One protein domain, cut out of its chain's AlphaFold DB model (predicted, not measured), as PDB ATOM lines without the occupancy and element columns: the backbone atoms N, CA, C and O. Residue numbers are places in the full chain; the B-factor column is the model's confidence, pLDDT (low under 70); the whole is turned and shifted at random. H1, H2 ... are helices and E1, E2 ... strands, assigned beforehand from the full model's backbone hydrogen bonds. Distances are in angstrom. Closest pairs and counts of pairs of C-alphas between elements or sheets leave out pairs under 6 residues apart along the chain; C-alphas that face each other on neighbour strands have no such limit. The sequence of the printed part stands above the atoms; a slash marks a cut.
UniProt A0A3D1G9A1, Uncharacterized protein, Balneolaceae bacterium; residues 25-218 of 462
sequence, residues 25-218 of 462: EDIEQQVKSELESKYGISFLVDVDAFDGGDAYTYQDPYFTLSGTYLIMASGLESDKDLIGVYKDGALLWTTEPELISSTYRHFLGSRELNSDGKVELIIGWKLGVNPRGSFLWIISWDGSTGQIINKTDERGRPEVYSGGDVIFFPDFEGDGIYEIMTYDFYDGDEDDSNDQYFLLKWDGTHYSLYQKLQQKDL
ATOM      1  N   GLU A  25     -27.330  79.972  30.832       85.06
ATOM      2  CA  GLU A  25     -27.001  81.122  29.980       85.06
ATOM      3  C   GLU A  25     -28.190  81.585  29.125       85.06
ATOM      4  O   GLU A  25     -28.387  82.792  28.961       85.06
ATOM      5  N   ASP A  26     -29.005  80.653  28.619       87.06
ATOM      6  CA  ASP A  26     -30.207  80.975  27.840       87.06
ATOM      7  C   ASP A  26     -31.249  81.686  28.712       87.06
ATOM      8  O   ASP A  26     -31.793  82.718  28.311       87.06
ATOM      9  N   ILE A  27     -31.472  81.173  29.929       86.56
ATOM     10  CA  ILE A  27     -32.375  81.781  30.917       86.56
ATOM     11  C   ILE A  27     -31.887  83.187  31.259       86.56
ATOM     12  O   ILE A  27     -32.665  84.142  31.235       86.56
ATOM     13  N   GLU A  28     -30.587  83.349  31.517       86.50
ATOM     14  CA  GLU A  28     -30.037  84.658  31.841       86.50
ATOM     15  C   GLU A  28     -30.233  85.679  30.718       86.50
ATOM     16  O   GLU A  28     -30.585  86.830  30.983       86.50
ATOM     17  N   GLN A  29     -29.972  85.292  29.467       86.38
ATOM     18  CA  GLN A  29     -30.149  86.181  28.319       86.38
ATOM     19  C   GLN A  29     -31.612  86.568  28.131       86.38
ATOM     20  O   GLN A  29     -31.911  87.737  27.866       86.38
ATOM     21  N   GLN A  30     -32.517  85.608  28.297       87.56
ATOM     22  CA  GLN A  30     -33.939  85.843  28.140       87.56
ATOM     23  C   GLN A  30     -34.479  86.791  29.215       87.56
ATOM     24  O   GLN A  30     -35.095  87.806  28.889       87.56
ATOM     25  N   VAL A  31     -34.154  86.542  30.481       86.56
ATOM     26  CA  VAL A  31     -34.547  87.412  31.595       86.56
ATOM     27  C   VAL A  31     -33.947  88.811  31.442       86.56
ATOM     28  O   VAL A  31     -34.645  89.802  31.645       86.56
ATOM     29  N   LYS A  32     -32.679  88.935  31.019       85.56
ATOM     30  CA  LYS A  32     -32.058  90.243  30.720       85.56
ATOM     31  C   LYS A  32     -32.817  91.001  29.624       85.56
ATOM     32  O   LYS A  32     -32.941  92.225  29.707       85.56
ATOM     33  N   SER A  33     -33.316  90.293  28.610       87.25
ATOM     34  CA  SER A  33     -34.137  90.877  27.545       87.25
ATOM     35  C   SER A  33     -35.504  91.334  28.058       87.25
ATOM     36  O   SER A  33     -35.950  92.419  27.693       87.25
ATOM     37  N   GLU A  34     -36.166  90.530  28.892       88.38
ATOM     38  CA  GLU A  34     -37.491  90.839  29.452       88.38
ATOM     39  C   GLU A  34     -37.436  91.975  30.489       88.38
ATOM     40  O   GLU A  34     -38.338  92.807  30.536       88.38
ATOM     41  N   LEU A  35     -36.333  92.099  31.235       87.56
ATOM     42  CA  LEU A  35     -36.076  93.190  32.189       87.56
ATOM     43  C   LEU A  35     -35.428  94.439  31.547       87.56
ATOM     44  O   LEU A  35     -34.818  95.263  32.235       87.56
ATOM     45  N   GLU A  36     -35.535  94.581  30.221       83.69
ATOM     46  CA  GLU A  36     -35.093  95.744  29.431       83.69
ATOM     47  C   GLU A  36     -33.622  96.161  29.638       83.69
ATOM     48  O   GLU A  36     -33.280  97.333  29.489       83.69
ATOM     49  N   SER A  37     -32.726  95.236  29.997       80.19
ATOM     50  CA  SER A  37     -31.332  95.555  30.368       80.19
ATOM     51  C   SER A  37     -31.174  96.537  31.543       80.19
ATOM     52  O   SER A  37     -30.065  97.005  31.784       80.19
ATOM     53  N   LYS A  38     -32.238  96.848  32.297       86.12
ATOM     54  CA  LYS A  38     -32.151  97.659  33.528       86.12
ATOM     55  C   LYS A  38     -31.562  96.871  34.690       86.12
ATOM     56  O   LYS A  38     -31.011  97.456  35.619       86.12
ATOM     57  N   TYR A  39     -31.672  95.551  34.614       88.00
ATOM     58  CA  TYR A  39     -31.315  94.621  35.668       88.00
ATOM     59  C   TYR A  39     -30.236  93.642  35.214       88.00
ATOM     60  O   TYR A  39     -30.263  93.123  34.097       88.00
ATOM     61  N   GLY A  40     -29.297  93.363  36.114       86.88
ATOM     62  CA  GLY A  40     -28.381  92.237  36.022       86.88
ATOM     63  C   GLY A  40     -28.855  91.108  36.928       86.88
ATOM     64  O   GLY A  40     -29.123  91.334  38.107       86.88
ATOM     65  N   ILE A  41     -28.936  89.887  36.399       89.62
ATOM     66  CA  ILE A  41     -29.179  88.708  37.236       89.62
ATOM     67  C   ILE A  41     -27.977  88.523  38.148       89.62
ATOM     68  O   ILE A  41     -26.834  88.494  37.698       89.62
ATOM     69  N   SER A  42     -28.264  88.440  39.438       86.56
ATOM     70  CA  SER A  42     -27.257  88.307  40.481       86.56
ATOM     71  C   SER A  42     -27.272  86.931  41.137       86.56
ATOM     72  O   SER A  42     -26.250  86.490  41.654       86.56
ATOM     73  N   PHE A  43     -28.423  86.261  41.104       88.31
ATOM     74  CA  PHE A  43     -28.614  84.926  41.636       88.31
ATOM     75  C   PHE A  43     -29.712  84.219  40.837       88.31
ATOM     76  O   PHE A  43     -30.713  84.845  40.476       88.31
ATOM     77  N   LEU A  44     -29.506  82.935  40.563       91.19
ATOM     78  CA  LEU A  44     -30.446  82.063  39.867       91.19
ATOM     79  C   LEU A  44     -30.481  80.726  40.607       91.19
ATOM     80  O   LEU A  44     -29.432  80.113  40.801       91.19
ATOM     81  N   VAL A  45     -31.669  80.288  41.015       90.81
ATOM     82  CA  VAL A  45     -31.883  79.003  41.693       90.81
ATOM     83  C   VAL A  45     -32.757  78.138  40.814       90.81
ATOM     84  O   VAL A  45     -33.882  78.526  40.515       90.81
ATOM     85  N   ASP A  46     -32.247  76.975  40.426       91.25
ATOM     86  CA  ASP A  46     -33.076  75.884  39.920       91.25
ATOM     87  C   ASP A  46     -33.783  75.244  41.116       91.25
ATOM     88  O   ASP A  46     -33.121  74.669  41.984       91.25
ATOM     89  N   VAL A  47     -35.102  75.413  41.209       88.50
ATOM     90  CA  VAL A  47     -35.851  74.972  42.391       88.50
ATOM     91  C   VAL A  47     -35.908  73.449  42.478       88.50
ATOM     92  O   VAL A  47     -35.835  72.905  43.574       88.50
ATOM     93  N   ASP A  48     -35.949  72.751  41.340       85.62
ATOM     94  CA  ASP A  48     -35.982  71.284  41.314       85.62
ATOM     95  C   ASP A  48     -34.633  70.676  41.743       85.62
ATOM     96  O   ASP A  48     -34.579  69.544  42.227       85.62
ATOM     97  N   ALA A  49     -33.535  71.417  41.561       86.06
ATOM     98  CA  ALA A  49     -32.194  71.012  41.980       86.06
ATOM     99  C   ALA A  49     -31.796  71.547  43.368       86.06
ATOM    100  O   ALA A  49     -30.686  71.268  43.830       86.06
ATOM    101  N   PHE A  50     -32.662  72.328  44.021       82.88
ATOM    102  CA  PHE A  50     -32.392  72.881  45.339       82.88
ATOM    103  C   PHE A  50     -32.560  71.794  46.403       82.88
ATOM    104  O   PHE A  50     -33.663  71.335  46.683       82.88
ATOM    105  N   ASP A  51     -31.449  71.379  47.006       68.62
ATOM    106  CA  ASP A  51     -31.432  70.341  48.040       68.62
ATOM    107  C   ASP A  51     -31.623  70.890  49.461       68.62
ATOM    108  O   ASP A  51     -31.692  70.109  50.406       68.62
ATOM    109  N   GLY A  52     -31.719  72.216  49.619       62.16
ATOM    110  CA  GLY A  52     -31.948  72.871  50.907       62.16
ATOM    111  C   GLY A  52     -30.806  72.746  51.924       62.16
ATOM    112  O   GLY A  52     -30.914  73.275  53.028       62.16
ATOM    113  N   GLY A  53     -29.685  72.097  51.604       59.47
ATOM    114  CA  GLY A  53     -28.653  71.797  52.604       59.47
ATOM    115  C   GLY A  53     -29.205  71.199  53.919       59.47
ATOM    116  O   GLY A  53     -30.325  70.702  53.990       59.47
ATOM    117  N   ASP A  54     -28.415  71.256  54.995       45.19
ATOM    118  CA  ASP A  54     -28.786  70.668  56.297       45.19
ATOM    119  C   ASP A  54     -29.775  71.528  57.122       45.19
ATOM    120  O   ASP A  54     -30.206  71.102  58.193       45.19
ATOM    121  N   ALA A  55     -30.110  72.745  56.668       50.25
ATOM    122  CA  ALA A  55     -30.835  73.748  57.460       50.25
ATOM    123  C   ALA A  55     -32.125  74.287  56.812       50.25
ATOM    124  O   ALA A  55     -32.850  75.029  57.474       50.25
ATOM    125  N   TYR A  56     -32.429  73.946  55.553       64.19
ATOM    126  CA  TYR A  56     -33.573  74.518  54.835       64.19
ATOM    127  C   TYR A  56     -34.646  73.484  54.515       64.19
ATOM    128  O   TYR A  56     -34.377  72.407  53.986       64.19
ATOM    129  N   THR A  57     -35.899  73.842  54.792       66.19
ATOM    130  CA  THR A  57     -37.061  73.048  54.391       66.19
ATOM    131  C   THR A  57     -37.490  73.484  52.991       66.19
ATOM    132  O   THR A  57     -37.933  74.609  52.776       66.19
ATOM    133  N   TYR A  58     -37.303  72.604  52.007       80.88
ATOM    134  CA  TYR A  58     -37.960  72.726  50.709       80.88
ATOM    135  C   TYR A  58     -39.235  71.885  50.723       80.88
ATOM    136  O   TYR A  58     -39.190  70.655  50.799       80.88
ATOM    137  N   GLN A  59     -40.377  72.562  50.673       83.75
ATOM    138  CA  GLN A  59     -41.701  71.968  50.574       83.75
ATOM    139  C   GLN A  59     -42.514  72.710  49.520       83.75
ATOM    140  O   GLN A  59     -42.616  73.937  49.532       83.75
ATOM    141  N   ASP A  60     -43.108  71.938  48.617       87.62
ATOM    142  CA  ASP A  60     -44.048  72.411  47.605       87.62
ATOM    143  C   ASP A  60     -45.201  71.402  47.491       87.62
ATOM    144  O   ASP A  60     -45.286  70.644  46.520       87.62
ATOM    145  N   PRO A  61     -46.079  71.322  48.512       86.62
ATOM    146  CA  PRO A  61     -47.155  70.328  48.555       86.62
ATOM    147  C   PRO A  61     -48.150  70.452  47.388       86.62
ATOM    148  O   PRO A  61     -48.893  69.510  47.111       86.62
ATOM    149  N   TYR A  62     -48.152  71.591  46.692       91.81
ATOM    150  CA  TYR A  62     -49.054  71.890  45.580       91.81
ATOM    151  C   TYR A  62     -48.374  71.818  44.205       91.81
ATOM    152  O   TYR A  62     -49.034  72.058  43.193       91.81
ATOM    153  N   PHE A  63     -47.084  71.462  44.148       91.62
ATOM    154  CA  PHE A  63     -46.293  71.355  42.914       91.62
ATOM    155  C   PHE A  63     -46.274  72.652  42.076       91.62
ATOM    156  O   PHE A  63     -46.176  72.621  40.845       91.62
ATOM    157  N   THR A  64     -46.395  73.804  42.740       94.44
ATOM    158  CA  THR A  64     -46.463  75.136  42.115       94.44
ATOM    159  C   THR A  64     -45.100  75.672  41.680       94.44
ATOM    160  O   THR A  64     -45.034  76.557  40.823       94.44
ATOM    161  N   LEU A  65     -44.015  75.128  42.233       93.69
ATOM    162  CA  LEU A  65     -42.630  75.507  41.963       93.69
ATOM    163  C   LEU A  65     -41.902  74.520  41.047       93.69
ATOM    164  O   LEU A  65     -40.790  74.811  40.609       93.69
ATOM    165  N   SER A  66     -42.519  73.388  40.705       92.38
ATOM    166  CA  SER A  66     -41.888  72.399  39.827       92.38
ATOM    167  C   SER A  66     -41.510  73.003  38.469       92.38
ATOM    168  O   SER A  66     -42.329  73.675  37.821       92.38
ATOM    169  N   GLY A  67     -40.269  72.764  38.040       91.50
ATOM    170  CA  GLY A  67     -39.706  73.269  36.787       91.50
ATOM    171  C   GLY A  67     -39.477  74.781  36.759       91.50
ATOM    172  O   GLY A  67     -39.408  75.358  35.672       91.50
ATOM    173  N   THR A  68     -39.430  75.443  37.919       94.19
ATOM    174  CA  THR A  68     -39.221  76.895  38.011       94.19
ATOM    175  C   THR A  68     -37.786  77.260  38.368       94.19
ATOM    176  O   THR A  68     -37.067  76.518  39.038       94.19
ATOM    177  N   TYR A  69     -37.396  78.461  37.948       94.38
ATOM    178  CA  TYR A  69     -36.184  79.128  38.389       94.38
ATOM    179  C   TYR A  69     -36.550  80.367  39.201       94.38
ATOM    180  O   TYR A  69     -37.279  81.238  38.713       94.38
ATOM    181  N   LEU A  70     -36.011  80.483  40.415       94.88
ATOM    182  CA  LEU A  70     -36.066  81.735  41.168       94.88
ATOM    183  C   LEU A  70     -34.920  82.634  40.721       94.88
ATOM    184  O   LEU A  70     -33.757  82.230  40.691       94.88
ATOM    185  N   ILE A  71     -35.256  83.873  40.393       94.44
ATOM    186  CA  ILE A  71     -34.316  84.885  39.931       94.44
ATOM    187  C   ILE A  71     -34.234  85.977  40.979       94.44
ATOM    188  O   ILE A  71     -35.253  86.466  41.458       94.44
ATOM    189  N   MET A  72     -33.019  86.425  41.273       93.38
ATOM    190  CA  MET A  72     -32.794  87.666  42.004       93.38
ATOM    191  C   MET A  72     -31.928  88.575  41.145       93.38
ATOM    192  O   MET A  72     -30.787  88.236  40.803       93.38
ATOM    193  N   ALA A  73     -32.460  89.734  40.779       92.44
ATOM    194  CA  ALA A  73     -31.787  90.670  39.893       92.44
ATOM    195  C   ALA A  73     -31.556  92.013  40.586       92.44
ATOM    196  O   ALA A  73     -32.391  92.472  41.360       92.44
ATOM    197  N   SER A  74     -30.418  92.636  40.293       91.31
ATOM    198  CA  SER A  74     -30.034  93.949  40.813       91.31
ATOM    199  C   SER A  74     -30.063  94.982  39.705       91.31
ATOM    200  O   SER A  74     -29.615  94.719  38.585       91.31
ATOM    201  N   GLY A  75     -30.584  96.161  40.012       89.62
ATOM    202  CA  GLY A  75     -30.605  97.289  39.102       89.62
ATOM    203  C   GLY A  75     -29.186  97.723  38.759       89.62
ATOM    204  O   GLY A  75     -28.358  97.941  39.639       89.62
ATOM    205  N   LEU A  76     -28.889  97.850  37.467       86.75
ATOM    206  CA  LEU A  76     -27.565  98.262  36.994       86.75
ATOM    207  C   LEU A  76     -27.288  99.745  37.276       86.75
ATOM    208  O   LEU A  76     -26.135 100.142  37.422       86.75
ATOM    209  N   GLU A  77     -28.349 100.553  37.356       86.25
ATOM    210  CA  GLU A  77     -28.294 102.002  37.592       86.25
ATOM    211  C   GLU A  77     -29.182 102.454  38.769       86.25
ATOM    212  O   GLU A  77     -29.403 103.650  38.962       86.25
ATOM    213  N   SER A  78     -29.707 101.516  39.563       84.31
ATOM    214  CA  SER A  78     -30.584 101.799  40.702       84.31
ATOM    215  C   SER A  78     -30.209 100.968  41.920       84.31
ATOM    216  O   SER A  78     -29.894  99.791  41.788       84.31
ATOM    217  N   ASP A  79     -30.386 101.533  43.117       85.81
ATOM    218  CA  ASP A  79     -30.265 100.813  44.397       85.81
ATOM    219  C   ASP A  79     -31.499  99.931  44.668       85.81
ATOM    220  O   ASP A  79     -32.032  99.877  45.784       85.81
ATOM    221  N   LYS A  80     -31.984  99.271  43.617       90.62
ATOM    222  CA  LYS A  80     -33.194  98.463  43.603       90.62
ATOM    223  C   LYS A  80     -32.892  97.064  43.114       90.62
ATOM    224  O   LYS A  80     -32.156  96.889  42.152       90.62
ATOM    225  N   ASP A  81     -33.481  96.094  43.781       92.00
ATOM    226  CA  ASP A  81     -33.428  94.689  43.420       92.00
ATOM    227  C   ASP A  81     -34.854  94.190  43.149       92.00
ATOM    228  O   ASP A  81     -35.835  94.766  43.623       92.00
ATOM    229  N   LEU A  82     -34.971  93.077  42.433       92.88
ATOM    230  CA  LEU A  82     -36.222  92.347  42.268       92.88
ATOM    231  C   LEU A  82     -36.006  90.856  42.491       92.88
ATOM    232  O   LEU A  82     -34.910  90.328  42.280       92.88
ATOM    233  N   ILE A  83     -37.079  90.188  42.893       95.00
ATOM    234  CA  ILE A  83     -37.190  88.731  42.881       95.00
ATOM    235  C   ILE A  83     -38.176  88.379  41.774       95.00
ATOM    236  O   ILE A  83     -39.165  89.088  41.589       95.00
ATOM    237  N   GLY A  84     -37.917  87.307  41.034       94.94
ATOM    238  CA  GLY A  84     -38.824  86.818  40.008       94.94
ATOM    239  C   GLY A  84     -38.878  85.302  39.930       94.94
ATOM    240  O   GLY A  84     -37.994  84.610  40.430       94.94
ATOM    241  N   VAL A  85     -39.927  84.807  39.281       96.19
ATOM    242  CA  VAL A  85     -40.121  83.386  38.980       96.19
ATOM    243  C   VAL A  85     -40.123  83.222  37.470       96.19
ATOM    244  O   VAL A  85     -40.904  83.868  36.772       96.19
ATOM    245  N   TYR A  86     -39.254  82.358  36.964       95.12
ATOM    246  CA  TYR A  86     -39.164  82.019  35.551       95.12
ATOM    247  C   TYR A  86     -39.541  80.563  35.330       95.12
ATOM    248  O   TYR A  86     -39.122  79.683  36.080       95.12
ATOM    249  N   LYS A  87     -40.333  80.308  34.293       93.38
ATOM    250  CA  LYS A  87     -40.803  78.969  33.938       93.38
ATOM    251  C   LYS A  87     -41.081  78.903  32.445       93.38
ATOM    252  O   LYS A  87     -41.556  79.876  31.867       93.38
ATOM    253  N   ASP A  88     -40.801  77.755  31.833       90.69
ATOM    254  CA  ASP A  88     -41.194  77.438  30.452       90.69
ATOM    255  C   ASP A  88     -40.815  78.511  29.412       90.69
ATOM    256  O   ASP A  88     -41.539  78.750  28.443       90.69
ATOM    257  N   GLY A  89     -39.664  79.163  29.591       89.69
ATOM    258  CA  GLY A  89     -39.219  80.176  28.642       89.69
ATOM    259  C   GLY A  89     -39.843  81.555  28.842       89.69
ATOM    260  O   GLY A  89     -39.958  82.271  27.854       89.69
ATOM    261  N   ALA A  90     -40.312  81.923  30.037       91.56
ATOM    262  CA  ALA A  90     -40.836  83.262  30.313       91.56
ATOM    263  C   ALA A  90     -40.680  83.655  31.789       91.56
ATOM    264  O   ALA A  90     -40.770  82.809  32.684       91.56
ATOM    265  N   LEU A  91     -40.504  84.954  32.053       92.56
ATOM    266  CA  LEU A  91     -40.640  85.518  33.392       92.56
ATOM    267  C   LEU A  91     -42.131  85.589  33.753       92.56
ATOM    268  O   LEU A  91     -42.886  86.378  33.186       92.56
ATOM    269  N   LEU A  92     -42.569  84.736  34.681       94.38
ATOM    270  CA  LEU A  92     -43.972  84.639  35.089       94.38
ATOM    271  C   LEU A  92     -44.389  85.790  35.999       94.38
ATOM    272  O   LEU A  92     -45.501  86.303  35.896       94.38
ATOM    273  N   TRP A  93     -43.500  86.163  36.916       96.31
ATOM    274  CA  TRP A  93     -43.789  87.137  37.954       96.31
ATOM    275  C   TRP A  93     -42.511  87.807  38.448       96.31
ATOM    276  O   TRP A  93     -41.444  87.189  38.467       96.31
ATOM    277  N   THR A  94     -42.648  89.052  38.898       95.25
ATOM    278  CA  THR A  94     -41.627  89.796  39.636       95.25
ATOM    279  C   THR A  94     -42.243  90.529  40.814       95.25
ATOM    280  O   THR A  94     -43.396  90.951  40.749       95.25
ATOM    281  N   THR A  95     -41.457  90.750  41.863       93.44
ATOM    282  CA  THR A  95     -41.857  91.565  43.015       93.44
ATOM    283  C   THR A  95     -42.244  92.981  42.611       93.44
ATOM    284  O   THR A  95     -41.465  93.670  41.954       93.44
ATOM    285  N   GLU A  96     -43.388  93.442  43.115       87.44
ATOM    286  CA  GLU A  96     -43.784  94.849  43.117       87.44
ATOM    287  C   GLU A  96     -44.201  95.263  44.544       87.44
ATOM    288  O   GLU A  96     -45.039  94.586  45.147       87.44
ATOM    289  N   PRO A  97     -43.652  96.359  45.107       86.81
ATOM    290  CA  PRO A  97     -42.646  97.250  44.520       86.81
ATOM    291  C   PRO A  97     -41.240  96.623  44.460       86.81
ATOM    292  O   PRO A  97     -40.952  95.637  45.132       86.81
ATOM    293  N   GLU A  98     -40.346  97.245  43.685       89.44
ATOM    294  CA  GLU A  98     -38.919  96.898  43.668       89.44
ATOM    295  C   GLU A  98     -38.287  97.070  45.061       89.44
ATOM    296  O   GLU A  98     -38.481  98.082  45.757       89.44
ATOM    297  N   LEU A  99     -37.478  96.089  45.446       91.38
ATOM    298  CA  LEU A  99     -36.882  95.960  46.769       91.38
ATOM    299  C   LEU A  99     -35.646  96.842  46.898       91.38
ATOM    300  O   LEU A  99     -35.023  97.228  45.917       91.38
ATOM    301  N   ILE A 100     -35.269  97.182  48.127       88.81
ATOM    302  CA  ILE A 100     -34.002  97.880  48.378       88.81
ATOM    303  C   ILE A 100     -32.848  96.940  48.036       88.81
ATOM    304  O   ILE A 100     -32.877  95.766  48.418       88.81
ATOM    305  N   SER A 101     -31.827  97.468  47.361       86.94
ATOM    306  CA  SER A 101     -30.681  96.654  46.982       86.94
ATOM    307  C   SER A 101     -29.921  96.108  48.189       86.94
ATOM    308  O   SER A 101     -29.755  96.772  49.218       86.94
ATOM    309  N   SER A 102     -29.467  94.871  48.049       84.31
ATOM    310  CA  SER A 102     -28.675  94.139  49.034       84.31
ATOM    311  C   SER A 102     -27.279  93.811  48.520       84.31
ATOM    312  O   SER A 102     -27.010  93.740  47.320       84.31
ATOM    313  N   THR A 103     -26.374  93.580  49.466       83.38
ATOM    314  CA  THR A 103     -25.012  93.115  49.180       83.38
ATOM    315  C   THR A 103     -24.953  91.601  48.990       83.38
ATOM    316  O   THR A 103     -24.036  91.107  48.339       83.38
ATOM    317  N   TYR A 104     -25.919  90.866  49.545       85.94
ATOM    318  CA  TYR A 104     -26.007  89.415  49.442       85.94
ATOM    319  C   TYR A 104     -27.459  88.948  49.530       85.94
ATOM    320  O   TYR A 104     -28.239  89.485  50.321       85.94
ATOM    321  N   ARG A 105     -27.794  87.938  48.725       87.88
ATOM    322  CA  ARG A 105     -29.132  87.362  48.595       87.88
ATOM    323  C   ARG A 105     -29.024  85.855  48.453       87.88
ATOM    324  O   ARG A 105     -28.079  85.380  47.824       87.88
ATOM    325  N   HIS A 106     -29.974  85.124  49.012       87.25
ATOM    326  CA  HIS A 106     -30.049  83.676  48.851       87.25
ATOM    327  C   HIS A 106     -31.468  83.183  49.124       87.25
ATOM    328  O   HIS A 106     -32.239  83.807  49.854       87.25
ATOM    329  N   PHE A 107     -31.810  82.063  48.502       89.44
ATOM    330  CA  PHE A 107     -33.055  81.358  48.755       89.44
ATOM    331  C   PHE A 107     -32.862  80.433  49.955       89.44
ATOM    332  O   PHE A 107     -31.932  79.629  49.963       89.44
ATOM    333  N   LEU A 108     -33.713  80.594  50.965       87.25
ATOM    334  CA  LEU A 108     -33.682  79.842  52.219       87.25
ATOM    335  C   LEU A 108     -34.652  78.658  52.210       87.25
ATOM    336  O   LEU A 108     -34.720  77.943  53.195       87.25
ATOM    337  N   GLY A 109     -35.436  78.464  51.153       89.88
ATOM    338  CA  GLY A 109     -36.412  77.383  51.066       89.88
ATOM    339  C   GLY A 109     -37.847  77.868  50.919       89.88
ATOM    340  O   GLY A 109     -38.122  79.060  50.737       89.88
ATOM    341  N   SER A 110     -38.760  76.905  50.949       91.25
ATOM    342  CA  SER A 110     -40.178  77.129  50.703       91.25
ATOM    343  C   SER A 110     -41.038  76.240  51.579       91.25
ATOM    344  O   SER A 110     -40.691  75.083  51.815       91.25
ATOM    345  N   ARG A 111     -42.169  76.761  52.048       90.62
ATOM    346  CA  ARG A 111     -43.092  76.003  52.893       90.62
ATOM    347  C   ARG A 111     -44.492  76.594  52.855       90.62
ATOM    348  O   ARG A 111     -44.639  77.791  52.686       90.62
ATOM    349  N   GLU A 112     -45.503  75.757  53.024       91.19
ATOM    350  CA  GLU A 112     -46.854  76.209  53.374       91.19
ATOM    351  C   GLU A 112     -46.822  76.664  54.841       91.19
ATOM    352  O   GLU A 112     -46.570  75.834  55.723       91.19
ATOM    353  N   LEU A 113     -46.984  77.964  55.104       92.00
ATOM    354  CA  LEU A 113     -46.902  78.491  56.468       92.00
ATOM    355  C   LEU A 113     -48.255  78.887  57.069       92.00
ATOM    356  O   LEU A 113     -48.383  78.866  58.290       92.00
ATOM    357  N   ASN A 114     -49.247  79.279  56.268       92.69
ATOM    358  CA  ASN A 114     -50.459  79.952  56.754       92.69
ATOM    359  C   ASN A 114     -51.784  79.230  56.434       92.69
ATOM    360  O   ASN A 114     -52.858  79.809  56.628       92.69
ATOM    361  N   SER A 115     -51.723  77.973  55.998       89.81
ATOM    362  CA  SER A 115     -52.857  77.121  55.621       89.81
ATOM    363  C   SER A 115     -53.784  77.715  54.543       89.81
ATOM    364  O   SER A 115     -54.991  77.452  54.534       89.81
ATOM    365  N   ASP A 116     -53.259  78.537  53.628       92.81
ATOM    366  CA  ASP A 116     -54.047  79.228  52.596       92.81
ATOM    367  C   ASP A 116     -54.034  78.538  51.216       92.81
ATOM    368  O   ASP A 116     -54.715  78.983  50.282       92.81
ATOM    369  N   GLY A 117     -53.320  77.414  51.098       91.62
ATOM    370  CA  GLY A 117     -53.215  76.661  49.849       91.62
ATOM    371  C   GLY A 117     -52.114  77.158  48.910       91.62
ATOM    372  O   GLY A 117     -52.102  76.769  47.740       91.62
ATOM    373  N   LYS A 118     -51.213  78.016  49.397       95.62
ATOM    374  CA  LYS A 118     -50.049  78.534  48.673       95.62
ATOM    375  C   LYS A 118     -48.756  78.128  49.366       95.62
ATOM    376  O   LYS A 118     -48.756  77.490  50.411       95.62
ATOM    377  N   VAL A 119     -47.634  78.439  48.728       95.06
ATOM    378  CA  VAL A 119     -46.310  78.192  49.297       95.06
ATOM    379  C   VAL A 119     -45.625  79.523  49.549       95.06
ATOM    380  O   VAL A 119     -45.548  80.366  48.660       95.06
ATOM    381  N   GLU A 120     -45.061  79.698  50.734       95.31
ATOM    382  CA  GLU A 120     -44.218  80.833  51.058       95.31
ATOM    383  C   GLU A 120     -42.777  80.568  50.626       95.31
ATOM    384  O   GLU A 120     -42.155  79.585  51.023       95.31
ATOM    385  N   LEU A 121     -42.226  81.477  49.826       94.50
ATOM    386  CA  LEU A 121     -40.809  81.544  49.486       94.50
ATOM    387  C   LEU A 121     -40.089  82.400  50.520       94.50
ATOM    388  O   LEU A 121     -40.476  83.549  50.757       94.50
ATOM    389  N   ILE A 122     -39.013  81.864  51.088       92.44
ATOM    390  CA  ILE A 122     -38.244  82.523  52.142       92.44
ATOM    391  C   ILE A 122     -36.894  82.919  51.568       92.44
ATOM    392  O   ILE A 122     -36.135  82.093  51.058       92.44
ATOM    393  N   ILE A 123     -36.605  84.216  51.593       91.50
ATOM    394  CA  ILE A 123     -35.460  84.781  50.885       91.50
ATOM    395  C   ILE A 123     -34.662  85.675  51.832       91.50
ATOM    396  O   ILE A 123     -35.178  86.650  52.379       91.50
ATOM    397  N   GLY A 124     -33.386  85.338  52.011       89.62
ATOM    398  CA  GLY A 124     -32.451  86.076  52.851       89.62
ATOM    399  C   GLY A 124     -31.846  87.264  52.107       89.62
ATOM    400  O   GLY A 124     -31.441  87.149  50.950       89.62
ATOM    401  N   TRP A 125     -31.772  88.412  52.779       88.88
ATOM    402  CA  TRP A 125     -31.408  89.708  52.204       88.88
ATOM    403  C   TRP A 125     -30.455  90.471  53.133       88.88
ATOM    404  O   TRP A 125     -30.866  91.029  54.153       88.88
ATOM    405  N   LYS A 126     -29.159  90.533  52.810       86.81
ATOM    406  CA  LYS A 126     -28.185  91.260  53.645       86.81
ATOM    407  C   LYS A 126     -28.099  92.723  53.231       86.81
ATOM    408  O   LYS A 126     -27.740  93.055  52.100       86.81
ATOM    409  N   LEU A 127     -28.400  93.611  54.176       79.19
ATOM    410  CA  LEU A 127     -28.251  95.053  54.001       79.19
ATOM    411  C   LEU A 127     -26.935  95.515  54.638       79.19
ATOM    412  O   LEU A 127     -26.775  95.497  55.857       79.19
ATOM    413  N   GLY A 128     -25.993  95.968  53.808       73.69
ATOM    414  CA  GLY A 128     -24.703  96.494  54.259       73.69
ATOM    415  C   GLY A 128     -23.646  95.413  54.517       73.69
ATOM    416  O   GLY A 128     -23.573  94.422  53.795       73.69
ATOM    417  N   VAL A 129     -22.774  95.654  55.503       59.84
ATOM    418  CA  VAL A 129     -21.561  94.845  55.753       59.84
ATOM    419  C   VAL A 129     -21.699  93.926  56.969       59.84
ATOM    420  O   VAL A 129     -20.723  93.275  57.318       59.84
ATOM    421  N   ASN A 130     -22.859  93.871  57.639       65.00
ATOM    422  CA  ASN A 130     -23.034  92.941  58.757       65.00
ATOM    423  C   ASN A 130     -22.970  91.505  58.205       65.00
ATOM    424  O   ASN A 130     -23.876  91.101  57.474       65.00
ATOM    425  N   PRO A 131     -21.911  90.731  58.505       63.62
ATOM    426  CA  PRO A 131     -21.744  89.427  57.886       63.62
ATOM    427  C   PRO A 131     -22.668  88.373  58.511       63.62
ATOM    428  O   PRO A 131     -22.879  87.322  57.900       63.62
ATOM    429  N   ARG A 132     -23.222  88.645  59.703       71.38
ATOM    430  CA  ARG A 132     -23.811  87.639  60.593       71.38
ATOM    431  C   ARG A 132     -25.325  87.501  60.522       71.38
ATOM    432  O   ARG A 132     -25.849  86.701  61.276       71.38
ATOM    433  N   GLY A 133     -26.035  88.210  59.648       79.12
ATOM    434  CA  GLY A 133     -27.482  88.025  59.525       79.12
ATOM    435  C   GLY A 133     -28.081  88.588  58.249       79.12
ATOM    436  O   GLY A 133     -27.406  89.279  57.482       79.12
ATOM    437  N   SER A 134     -29.349  88.259  58.037       87.12
ATOM    438  CA  SER A 134     -30.122  88.493  56.825       87.12
ATOM    439  C   SER A 134     -31.515  88.998  57.209       87.12
ATOM    440  O   SER A 134     -32.170  88.446  58.089       87.12
ATOM    441  N   PHE A 135     -31.991  90.048  56.543       89.25
ATOM    442  CA  PHE A 135     -33.414  90.380  56.557       89.25
ATOM    443  C   PHE A 135     -34.176  89.345  55.734       89.25
ATOM    444  O   PHE A 135     -33.636  88.853  54.746       89.25
ATOM    445  N   LEU A 136     -35.407  89.021  56.115       89.94
ATOM    446  CA  LEU A 136     -36.193  88.008  55.412       89.94
ATOM    447  C   LEU A 136     -37.304  88.649  54.590       89.94
ATOM    448  O   LEU A 136     -38.129  89.393  55.119       89.94
ATOM    449  N   TRP A 137     -37.342  88.318  53.304       92.62
ATOM    450  CA  TRP A 137     -38.528  88.484  52.474       92.62
ATOM    451  C   TRP A 137     -39.315  87.180  52.468       92.62
ATOM    452  O   TRP A 137     -38.744  86.115  52.229       92.62
ATOM    453  N   ILE A 138     -40.616  87.283  52.723       94.06
ATOM    454  CA  ILE A 138     -41.554  86.163  52.709       94.06
ATOM    455  C   ILE A 138     -42.570  86.453  51.611       94.06
ATOM    456  O   ILE A 138     -43.280  87.463  51.671       94.06
ATOM    457  N   ILE A 139     -42.603  85.599  50.591       95.62
ATOM    458  CA  ILE A 139     -43.460  85.773  49.416       95.62
ATOM    459  C   ILE A 139     -44.435  84.607  49.341       95.62
ATOM    460  O   ILE A 139     -44.002  83.489  49.107       95.62
ATOM    461  N   SER A 140     -45.731  84.869  49.472       96.56
ATOM    462  CA  SER A 140     -46.767  83.862  49.219       96.56
ATOM    463  C   SER A 140     -46.938  83.662  47.715       96.56
ATOM    464  O   SER A 140     -47.148  84.640  46.992       96.56
ATOM    465  N   TRP A 141     -46.816  82.422  47.242       97.25
ATOM    466  CA  TRP A 141     -46.793  82.038  45.828       97.25
ATOM    467  C   TRP A 141     -47.888  81.023  45.495       97.25
ATOM    468  O   TRP A 141     -47.944  79.940  46.071       97.25
ATOM    469  N   ASP A 142     -48.734  81.352  44.513       96.31
ATOM    470  CA  ASP A 142     -49.863  80.502  44.091       96.31
ATOM    471  C   ASP A 142     -49.616  79.681  42.810       96.31
ATOM    472  O   ASP A 142     -50.527  79.031  42.297       96.31
ATOM    473  N   GLY A 143     -48.398  79.725  42.257       95.38
ATOM    474  CA  GLY A 143     -48.064  79.133  40.953       95.38
ATOM    475  C   GLY A 143     -48.090  80.115  39.780       95.38
ATOM    476  O   GLY A 143     -47.587  79.789  38.704       95.38
ATOM    477  N   SER A 144     -48.643  81.312  39.971       95.06
ATOM    478  CA  SER A 144     -48.752  82.343  38.933       95.06
ATOM    479  C   SER A 144     -48.370  83.740  39.414       95.06
ATOM    480  O   SER A 144     -47.753  84.497  38.665       95.06
ATOM    481  N   THR A 145     -48.718  84.086  40.651       95.25
ATOM    482  CA  THR A 145     -48.454  85.390  41.252       95.25
ATOM    483  C   THR A 145     -47.859  85.240  42.642       95.25
ATOM    484  O   THR A 145     -48.170  84.302  43.379       95.25
ATOM    485  N   GLY A 146     -46.976  86.179  42.979       95.50
ATOM    486  CA  GLY A 146     -46.387  86.317  44.302       95.50
ATOM    487  C   GLY A 146     -46.905  87.560  45.023       95.50
ATOM    488  O   GLY A 146     -47.175  88.592  44.401       95.50
ATOM    489  N   GLN A 147     -46.997  87.485  46.347       95.44
ATOM    490  CA  GLN A 147     -47.273  88.630  47.212       95.44
ATOM    491  C   GLN A 147     -46.283  88.656  48.373       95.44
ATOM    492  O   GLN A 147     -46.107  87.653  49.054       95.44
ATOM    493  N   ILE A 148     -45.664  89.810  48.633       94.38
ATOM    494  CA  ILE A 148     -44.865  90.003  49.848       94.38
ATOM    495  C   ILE A 148     -45.814  90.041  51.045       94.38
ATOM    496  O   ILE A 148     -46.713  90.882  51.097       94.38
ATOM    497  N   ILE A 149     -45.595  89.144  52.003       94.44
ATOM    498  CA  ILE A 149     -46.470  88.958  53.163       94.44
ATOM    499  C   ILE A 149     -45.752  89.191  54.497       94.44
ATOM    500  O   ILE A 149     -46.222  88.767  55.544       94.44
ATOM    501  N   ASN A 150     -44.619  89.886  54.500       91.94
ATOM    502  CA  ASN A 150     -43.990  90.376  55.724       91.94
ATOM    503  C   ASN A 150     -44.067  91.902  55.800       91.94
ATOM    504  O   ASN A 150     -44.022  92.587  54.777       91.94
ATOM    505  N   LYS A 151     -44.158  92.452  57.017       89.06
ATOM    506  CA  LYS A 151     -44.153  93.910  57.202       89.06
ATOM    507  C   LYS A 151     -42.797  94.512  56.830       89.06
ATOM    508  O   LYS A 151     -41.743  93.884  56.992       89.06
ATOM    509  N   THR A 152     -42.847  95.749  56.342       88.56
ATOM    510  CA  THR A 152     -41.672  96.572  56.059       88.56
ATOM    511  C   THR A 152     -41.699  97.853  56.874       88.56
ATOM    512  O   THR A 152     -42.768  98.429  57.079       88.56
ATOM    513  N   ASP A 153     -40.525  98.348  57.252       86.50
ATOM    514  CA  ASP A 153     -40.385  99.656  57.879       86.50
ATOM    515  C   ASP A 153     -40.704 100.809  56.902       86.50
ATOM    516  O   ASP A 153     -40.911 100.613  55.703       86.50
ATOM    517  N   GLU A 154     -40.686 102.049  57.397       86.94
ATOM    518  CA  GLU A 154     -40.950 103.258  56.595       86.94
ATOM    519  C   GLU A 154     -39.993 103.449  55.403       86.94
ATOM    520  O   GLU A 154     -40.253 104.263  54.517       86.94
ATOM    521  N   ARG A 155     -38.863 102.735  55.382       83.94
ATOM    522  CA  ARG A 155     -37.879 102.783  54.297       83.94
ATOM    523  C   ARG A 155     -38.104 101.679  53.269       83.94
ATOM    524  O   ARG A 155     -37.456 101.733  52.228       83.94
ATOM    525  N   GLY A 156     -38.998 100.723  53.537       85.44
ATOM    526  CA  GLY A 156     -39.247  99.541  52.713       85.44
ATOM    527  C   GLY A 156     -38.312  98.368  53.021       85.44
ATOM    528  O   GLY A 156     -38.124  97.510  52.162       85.44
ATOM    529  N   ARG A 157     -37.669  98.337  54.197       85.62
ATOM    530  CA  ARG A 157     -36.853  97.191  54.640       85.62
ATOM    531  C   ARG A 157     -37.737  96.187  55.372       85.62
ATOM    532  O   ARG A 157     -38.586  96.640  56.136       85.62
ATOM    533  N   PRO A 158     -37.525  94.869  55.228       87.94
ATOM    534  CA  PRO A 158     -38.231  93.896  56.049       87.94
ATOM    535  C   PRO A 158     -38.035  94.175  57.538       87.94
ATOM    536  O   PRO A 158     -36.928  94.496  57.970       87.94
ATOM    537  N   GLU A 159     -39.092  94.024  58.329       85.69
ATOM    538  CA  GLU A 159     -38.979  94.049  59.793       85.69
ATOM    539  C   GLU A 159     -38.442  92.725  60.357       85.69
ATOM    540  O   GLU A 159     -38.071  92.644  61.527       85.69
ATOM    541  N   VAL A 160     -38.389  91.688  59.519       83.88
ATOM    542  CA  VAL A 160     -37.930  90.350  59.880       83.88
ATOM    543  C   VAL A 160     -36.424  90.263  59.697       83.88
ATOM    544  O   VAL A 160     -35.919  90.480  58.595       83.88
ATOM    545  N   TYR A 161     -35.716  89.918  60.767       85.38
ATOM    546  CA  TYR A 161     -34.274  89.717  60.764       85.38
ATOM    547  C   TYR A 161     -33.938  88.339  61.323       85.38
ATOM    548  O   TYR A 161     -34.528  87.905  62.312       85.38
ATOM    549  N   SER A 162     -32.980  87.675  60.690       84.62
ATOM    550  CA  SER A 162     -32.383  86.427  61.143       84.62
ATOM    551  C   SER A 162     -30.881  86.628  61.296       84.62
ATOM    552  O   SER A 162     -30.178  86.935  60.335       84.62
ATOM    553  N   GLY A 163     -30.386  86.498  62.517       75.88
ATOM    554  CA  GLY A 163     -28.987  86.265  62.829       75.88
ATOM    555  C   GLY A 163     -28.623  84.880  62.321       75.88
ATOM    556  O   GLY A 163     -29.130  83.877  62.791       75.88
ATOM    557  N   GLY A 164     -27.776  84.827  61.306       74.50
ATOM    558  CA  GLY A 164     -27.498  83.623  60.545       74.50
ATOM    559  C   GLY A 164     -28.651  83.216  59.638       74.50
ATOM    560  O   GLY A 164     -29.700  83.859  59.559       74.50
ATOM    561  N   ASP A 165     -28.419  82.113  58.947       74.25
ATOM    562  CA  ASP A 165     -29.360  81.549  57.993       74.25
ATOM    563  C   ASP A 165     -30.060  80.315  58.608       74.25
ATOM    564  O   ASP A 165     -30.300  79.337  57.914       74.25
ATOM    565  N   VAL A 166     -30.339  80.330  59.922       79.12
ATOM    566  CA  VAL A 166     -31.087  79.266  60.622       79.12
ATOM    567  C   VAL A 166     -32.431  79.826  61.081       79.12
ATOM    568  O   VAL A 166     -32.490  80.811  61.817       79.12
ATOM    569  N   ILE A 167     -33.507  79.196  60.616       86.44
ATOM    570  CA  ILE A 167     -34.895  79.597  60.850       86.44
ATOM    571  C   ILE A 167     -35.662  78.349  61.264       86.44
ATOM    572  O   ILE A 167     -35.454  77.287  60.684       86.44
ATOM    573  N   PHE A 168     -36.549  78.499  62.240       88.94
ATOM    574  CA  PHE A 168     -37.445  77.439  62.683       88.94
ATOM    575  C   PHE A 168     -38.889  77.814  62.366       88.94
ATOM    576  O   PHE A 168     -39.254  78.993  62.429       88.94
ATOM    577  N   PHE A 169     -39.712  76.809  62.078       90.19
ATOM    578  CA  PHE A 169     -41.134  76.979  61.770       90.19
ATOM    579  C   PHE A 169     -42.009  76.274  62.806       90.19
ATOM    580  O   PHE A 169     -42.610  75.239  62.500       90.19
ATOM    581  N   PRO A 170     -42.055  76.764  64.057       91.06
ATOM    582  CA  PRO A 170     -42.893  76.143  65.057       91.06
ATOM    583  C   PRO A 170     -44.370  76.444  64.801       91.06
ATOM    584  O   PRO A 170     -44.722  77.559  64.441       91.06
ATOM    585  N   ASP A 171     -45.243  75.474  65.064       89.31
ATOM    586  CA  ASP A 171     -46.667  75.755  65.291       89.31
ATOM    587  C   ASP A 171     -46.844  75.977  66.797       89.31
ATOM    588  O   ASP A 171     -46.909  75.026  67.587       89.31
ATOM    589  N   PHE A 172     -46.766  77.235  67.215       89.00
ATOM    590  CA  PHE A 172     -46.729  77.631  68.616       89.00
ATOM    591  C   PHE A 172     -48.113  77.521  69.265       89.00
ATOM    592  O   PHE A 172     -48.220  77.137  70.431       89.00
ATOM    593  N   GLU A 173     -49.179  77.815  68.519       88.25
ATOM    594  CA  GLU A 173     -50.551  77.849  69.042       88.25
ATOM    595  C   GLU A 173     -51.354  76.569  68.789       88.25
ATOM    596  O   GLU A 173     -52.354  76.323  69.472       88.25
ATOM    597  N   GLY A 174     -50.899  75.722  67.872       86.62
ATOM    598  CA  GLY A 174     -51.576  74.491  67.496       86.62
ATOM    599  C   GLY A 174     -52.745  74.685  66.545       86.62
ATOM    600  O   GLY A 174     -53.644  73.844  66.536       86.62
ATOM    601  N   ASP A 175     -52.780  75.787  65.800       87.31
ATOM    602  CA  ASP A 175     -53.859  76.115  64.863       87.31
ATOM    603  C   ASP A 175     -53.567  75.655  63.424       87.31
ATOM    604  O   ASP A 175     -54.422  75.799  62.547       87.31
ATOM    605  N   GLY A 176     -52.403  75.035  63.197       85.25
ATOM    606  CA  GLY A 176     -51.953  74.595  61.880       85.25
ATOM    607  C   GLY A 176     -51.330  75.710  61.042       85.25
ATOM    608  O   GLY A 176     -50.998  75.459  59.886       85.25
ATOM    609  N   ILE A 177     -51.165  76.909  61.608       91.06
ATOM    610  CA  ILE A 177     -50.417  78.016  61.021       91.06
ATOM    611  C   ILE A 177     -49.058  78.058  61.710       91.06
ATOM    612  O   ILE A 177     -48.950  78.112  62.930       91.06
ATOM    613  N   TYR A 178     -47.997  78.016  60.918       91.88
ATOM    614  CA  TYR A 178     -46.642  78.067  61.434       91.88
ATOM    615  C   TYR A 178     -46.240  79.510  61.723       91.88
ATOM    616  O   TYR A 178     -46.350  80.403  60.873       91.88
ATOM    617  N   GLU A 179     -45.712  79.735  62.920       93.50
ATOM    618  CA  GLU A 179     -44.897  80.897  63.215       93.50
ATOM    619  C   GLU A 179     -43.511  80.768  62.574       93.50
ATOM    620  O   GLU A 179     -43.038  79.688  62.226       93.50
ATOM    621  N   ILE A 180     -42.825  81.902  62.455       91.88
ATOM    622  CA  ILE A 180     -41.432  81.946  62.015       91.88
ATOM    623  C   ILE A 180     -40.598  82.373  63.210       91.88
ATOM    624  O   ILE A 180     -40.781  83.471  63.739       91.88
ATOM    625  N   MET A 181     -39.687  81.511  63.640       91.44
ATOM    626  CA  MET A 181     -38.766  81.801  64.723       91.44
ATOM    627  C   MET A 181     -37.358  81.996  64.167       91.44
ATOM    628  O   MET A 181     -36.748  81.083  63.613       91.44
ATOM    629  N   THR A 182     -36.837  83.206  64.337       88.88
ATOM    630  CA  THR A 182     -35.447  83.563  64.037       88.88
ATOM    631  C   THR A 182     -34.716  83.881  65.338       88.88
ATOM    632  O   THR A 182     -35.331  83.940  66.403       88.88
ATOM    633  N   TYR A 183     -33.409  84.099  65.292       85.50
ATOM    634  CA  TYR A 183     -32.629  84.534  66.452       85.50
ATOM    635  C   TYR A 183     -31.646  85.626  66.042       85.50
ATOM    636  O   TYR A 183     -31.350  85.747  64.865       85.50
ATOM    637  N   ASP A 184     -31.175  86.459  66.965       80.50
ATOM    638  CA  ASP A 184     -30.130  87.459  66.703       80.50
ATOM    639  C   ASP A 184     -28.877  87.090  67.495       80.50
ATOM    640  O   ASP A 184     -28.949  86.914  68.711       80.50
ATOM    641  N   PHE A 185     -27.740  86.988  66.801       70.00
ATOM    642  CA  PHE A 185     -26.440  86.821  67.440       70.00
ATOM    643  C   PHE A 185     -26.078  88.138  68.123       70.00
ATOM    644  O   PHE A 185     -25.638  89.083  67.460       70.00
ATOM    645  N   TYR A 186     -26.241  88.211  69.442       59.41
ATOM    646  CA  TYR A 186     -25.815  89.396  70.174       59.41
ATOM    647  C   TYR A 186     -24.279  89.466  70.166       59.41
ATOM    648  O   TYR A 186     -23.581  88.661  70.777       59.41
ATOM    649  N   ASP A 187     -23.738  90.409  69.397       52.03
ATOM    650  CA  ASP A 187     -22.307  90.533  69.125       52.03
ATOM    651  C   ASP A 187     -21.547  90.984  70.389       52.03
ATOM    652  O   ASP A 187     -21.517  92.175  70.708       52.03
ATOM    653  N   GLY A 188     -20.924  90.047  71.117       51.22
ATOM    654  CA  GLY A 188     -19.854  90.395  72.060       51.22
ATOM    655  C   GLY A 188     -19.616  89.509  73.281       51.22
ATOM    656  O   GLY A 188     -18.544  89.646  73.866       51.22
ATOM    657  N   ASP A 189     -20.530  88.616  73.661       52.12
ATOM    658  CA  ASP A 189     -20.335  87.747  74.830       52.12
ATOM    659  C   ASP A 189     -20.066  86.300  74.390       52.12
ATOM    660  O   ASP A 189     -20.765  85.763  73.541       52.12
ATOM    661  N   GLU A 190     -19.058  85.651  74.986       54.47
ATOM    662  CA  GLU A 190     -18.780  84.204  74.838       54.47
ATOM    663  C   GLU A 190     -19.875  83.318  75.483       54.47
ATOM    664  O   GLU A 190     -19.689  82.112  75.646       54.47
ATOM    665  N   ASP A 191     -20.990  83.920  75.901       59.72
ATOM    666  CA  ASP A 191     -22.088  83.280  76.609       59.72
ATOM    667  C   ASP A 191     -23.359  83.331  75.748       59.72
ATOM    668  O   ASP A 191     -24.142  84.284  75.808       59.72
ATOM    669  N   ASP A 192     -23.568  82.266  74.964       61.00
ATOM    670  CA  ASP A 192     -24.735  82.033  74.095       61.00
ATOM    671  C   ASP A 192     -26.082  82.047  74.866       61.00
ATOM    672  O   ASP A 192     -27.162  81.958  74.283       61.00
ATOM    673  N   SER A 193     -26.076  82.153  76.204       61.34
ATOM    674  CA  SER A 193     -27.301  82.246  77.012       61.34
ATOM    675  C   SER A 193     -28.064  83.572  76.868       61.34
ATOM    676  O   SER A 193     -29.225  83.646  77.288       61.34
ATOM    677  N   ASN A 194     -27.448  84.592  76.257       67.00
ATOM    678  CA  ASN A 194     -28.071  85.887  75.957       67.00
ATOM    679  C   ASN A 194     -28.680  85.972  74.548       67.00
ATOM    680  O   ASN A 194     -29.206  87.031  74.186       67.00
ATOM    681  N   ASP A 195     -28.641  84.888  73.770       77.25
ATOM    682  CA  ASP A 195     -29.272  84.863  72.454       77.25
ATOM    683  C   ASP A 195     -30.782  85.113  72.571       77.25
ATOM    684  O   ASP A 195     -31.493  84.561  73.426       77.25
ATOM    685  N   GLN A 196     -31.275  85.992  71.699       85.75
ATOM    686  CA  GLN A 196     -32.674  86.389  71.641       85.75
ATOM    687  C   GLN A 196     -33.324  85.791  70.400       85.75
ATOM    688  O   GLN A 196     -32.909  86.076  69.280       85.75
ATOM    689  N   TYR A 197     -34.393  85.031  70.611       89.00
ATOM    690  CA  TYR A 197     -35.277  84.553  69.560       89.00
ATOM    691  C   TYR A 197     -36.381  85.577  69.288       89.00
ATOM    692  O   TYR A 197     -36.913  86.216  70.204       89.00
ATOM    693  N   PHE A 198     -36.747  85.719  68.023       89.50
ATOM    694  CA  PHE A 198     -37.851  86.539  67.545       89.50
ATOM    695  C   PHE A 198     -38.891  85.598  66.970       89.50
ATOM    696  O   PHE A 198     -38.618  84.873  66.019       89.50
ATOM    697  N   LEU A 199     -40.080  85.613  67.560       91.69
ATOM    698  CA  LEU A 199     -41.222  84.857  67.084       91.69
ATOM    699  C   LEU A 199     -42.102  85.786  66.259       91.69
ATOM    700  O   LEU A 199     -42.541  86.832  66.751       91.69
ATOM    701  N   LEU A 200     -42.350  85.415  65.011       92.12
ATOM    702  CA  LEU A 200     -43.232  86.122  64.100       92.12
ATOM    703  C   LEU A 200     -44.498  85.320  63.876       92.12
ATOM    704  O   LEU A 200     -44.435  84.120  63.629       92.12
ATOM    705  N   LYS A 201     -45.630  86.018  63.898       93.88
ATOM    706  CA  LYS A 201     -46.952  85.419  63.762       93.88
ATOM    707  C   LYS A 201     -47.707  85.996  62.576       93.88
ATOM    708  O   LYS A 201     -47.572  87.187  62.269       93.88
ATOM    709  N   TRP A 202     -48.512  85.145  61.949       94.88
ATOM    710  CA  TRP A 202     -49.483  85.521  60.934       94.88
ATOM    711  C   TRP A 202     -50.669  86.274  61.551       94.88
ATOM    712  O   TRP A 202     -51.345  85.768  62.444       94.88
ATOM    713  N   ASP A 203     -50.950  87.486  61.069       93.19
ATOM    714  CA  ASP A 203     -52.102  88.287  61.522       93.19
ATOM    715  C   ASP A 203     -53.346  88.163  60.618       93.19
ATOM    716  O   ASP A 203     -54.302  88.929  60.757       93.19
ATOM    717  N   GLY A 204     -53.336  87.207  59.682       93.19
ATOM    718  CA  GLY A 204     -54.336  87.074  58.620       93.19
ATOM    719  C   GLY A 204     -53.951  87.785  57.320       93.19
ATOM    720  O   GLY A 204     -54.589  87.557  56.294       93.19
ATOM    721  N   THR A 205     -52.927  88.646  57.348       92.00
ATOM    722  CA  THR A 205     -52.438  89.367  56.161       92.00
ATOM    723  C   THR A 205     -50.921  89.428  56.045       92.00
ATOM    724  O   THR A 205     -50.407  89.427  54.929       92.00
ATOM    725  N   HIS A 206     -50.206  89.507  57.169       93.56
ATOM    726  CA  HIS A 206     -48.754  89.585  57.194       93.56
ATOM    727  C   HIS A 206     -48.160  88.795  58.366       93.56
ATOM    728  O   HIS A 206     -48.739  88.737  59.454       93.56
ATOM    729  N   TYR A 207     -46.944  88.289  58.174       92.81
ATOM    730  CA  TYR A 207     -46.043  87.911  59.254       92.81
ATOM    731  C   TYR A 207     -45.413  89.160  59.869       92.81
ATOM    732  O   TYR A 207     -44.856  90.021  59.176       92.81
ATOM    733  N   SER A 208     -45.502  89.267  61.193       89.75
ATOM    734  CA  SER A 208     -44.891  90.362  61.948       89.75
ATOM    735  C   SER A 208     -44.427  89.919  63.327       89.75
ATOM    736  O   SER A 208     -44.876  88.891  63.832       89.75
ATOM    737  N   LEU A 209     -43.507  90.686  63.921       89.25
ATOM    738  CA  LEU A 209     -42.954  90.384  65.238       89.25
ATOM    739  C   LEU A 209     -44.073  90.281  66.281       89.25
ATOM    740  O   LEU A 209     -44.755  91.263  66.574       89.25
ATOM    741  N   TYR A 210     -44.208  89.096  66.862       90.62
ATOM    742  CA  TYR A 210     -45.172  88.792  67.908       90.62
ATOM    743  C   TYR A 210     -44.522  88.849  69.288       90.62
ATOM    744  O   TYR A 210     -45.005  89.545  70.183       90.62
ATOM    745  N   GLN A 211     -43.385  88.169  69.452       90.94
ATOM    746  CA  GLN A 211     -42.706  88.063  70.738       90.94
ATOM    747  C   GLN A 211     -41.187  88.014  70.578       90.94
ATOM    748  O   GLN A 211     -40.659  87.539  69.577       90.94
ATOM    749  N   LYS A 212     -40.478  88.498  71.600       90.06
ATOM    750  CA  LYS A 212     -39.043  88.273  71.782       90.06
ATOM    751  C   LYS A 212     -38.845  87.333  72.966       90.06
ATOM    752  O   LYS A 212     -39.362  87.616  74.047       90.06
ATOM    753  N   LEU A 213     -38.113  86.248  72.763       88.50
ATOM    754  CA  LEU A 213     -37.863  85.202  73.753       88.50
ATOM    755  C   LEU A 213     -36.365  85.145  74.038       88.50
ATOM    756  O   LEU A 213     -35.558  85.224  73.119       88.50
ATOM    757  N   GLN A 214     -35.974  85.041  75.304       86.94
ATOM    758  CA  GLN A 214     -34.579  84.740  75.631       86.94
ATOM    759  C   GLN A 214     -34.360  83.238  75.490       86.94
ATOM    760  O   GLN A 214     -35.243  82.464  75.858       86.94
ATOM    761  N   GLN A 215     -33.179  82.818  75.035       83.88
ATOM    762  CA  GLN A 215     -32.830  81.400  74.907       83.88
ATOM    763  C   GLN A 215     -33.104  80.598  76.187       83.88
ATOM    764  O   GLN A 215     -33.642  79.496  76.137       83.88
ATOM    765  N   LYS A 216     -32.756  81.167  77.345       81.69
ATOM    766  CA  LYS A 216     -32.965  80.546  78.662       81.69
ATOM    767  C   LYS A 216     -34.437  80.407  79.076       81.69
ATOM    768  O   LYS A 216     -34.725  79.653  79.996       81.69
ATOM    769  N   ASP A 217     -35.333  81.162  78.443       83.12
ATOM    770  CA  ASP A 217     -36.766  81.178  78.754       83.12
ATOM    771  C   ASP A 217     -37.565  80.258  77.805       83.12
ATOM    772  O   ASP A 217     -38.783  80.131  77.952       83.12
ATOM    773  N   LEU A 218     -36.899  79.624  76.827       86.00
ATOM    774  CA  LEU A 218     -37.510  78.632  75.946       86.00
ATOM    775  C   LEU A 218     -37.758  77.334  76.715       86.00
ATOM    776  O   LEU A 218     -36.822  76.695  77.193       86.00
TER     777      LEU A 218
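What this domain is: This is residues 25 to 218 of the 462 residues of an uncharacterized protein of Balneolaceae bacterium (UniProt A0A3D1G9A1). Three small, twisted sheets are stacked one after another, the branched sheet E5 to E9 in the middle, E1 to E4 over one side of it and E10 to E12 over the other, with H1 packed on the far face of E1 to E4. The stack makes the longest axis, and long loops bulge from its sides. The printed part has 194 residues, under half of them in named elements: H1 and then twelve strands, mostly strand, with antiparallel pairing in each sheet and the orders E1 E2 E3 E4 and E10 E11 E12 in the two unbranched ones. It is compact, with a radius of gyration of the C-alphas of 16.9 A and spans of 52 by 36 by 33 A.

Where its parts are: Look first at the branched sheet: E5, residues 104 to 111, E6, 119 to 126, E7, 133 to 141, E8, 146 to 148, and E9, 161 to 163. Find C-alpha 133 at (-27.482, 88.025, 59.525); from there E7 runs 24.4 A to C-alpha 141. The second sheet has E1, 39 to 46, E2, 68 to 75, 22.2 A, E3, 80 to 87, 23.1 A, and E4, 90 to 94. Before it is H1, residues 25 to 34, 14.3 A, starting at C-alpha 25 (-27.001, 81.122, 29.980). The third has E10, 180 to 184, E11, 196 to 202, and E12, 207 to 214, ending at C-alpha 214 (-34.579, 84.740, 75.631).

How they stand to each other: Start at E7, with E6 on one side and E8 and E9 on the other. N 137 and O 123 of E7 and E6 are 2.9 A apart, N 140 and O 147 of E7 and E8 2.8 A, and N 134 and O 162 of E7 and E9 2.8 A. E5, E6, E7 and E8 form a meander, each strand the antiparallel neighbour of the one before; so do E1 to E4, and E10 to E12. The three sheets form a stack of sheets, face to face in turn: the strands of E1 to E4 stand at 43 degrees to those of the branched sheet, and those of E10 to E12 at 34 degrees. The closest C-alphas of E9 and E10, Gly 163 and Asp 184, are 4.2 A apart. H1, with every O i to N i+4 pair within hydrogen-bond range, is on the sheet E1 to E4 at a height of 6.8 A, across the strands.

The domain as a whole: The C-alphas of Ser 33 and Asp 217, the two farthest apart, are 52.2 A apart. The printed part has no cut. The links E1 to E2, E8 to E9, E9 to E10 and E10 to E11 are long. Look for pLDDT under 70 at residues 51 to 57, 129 to 131 and 186 to 194.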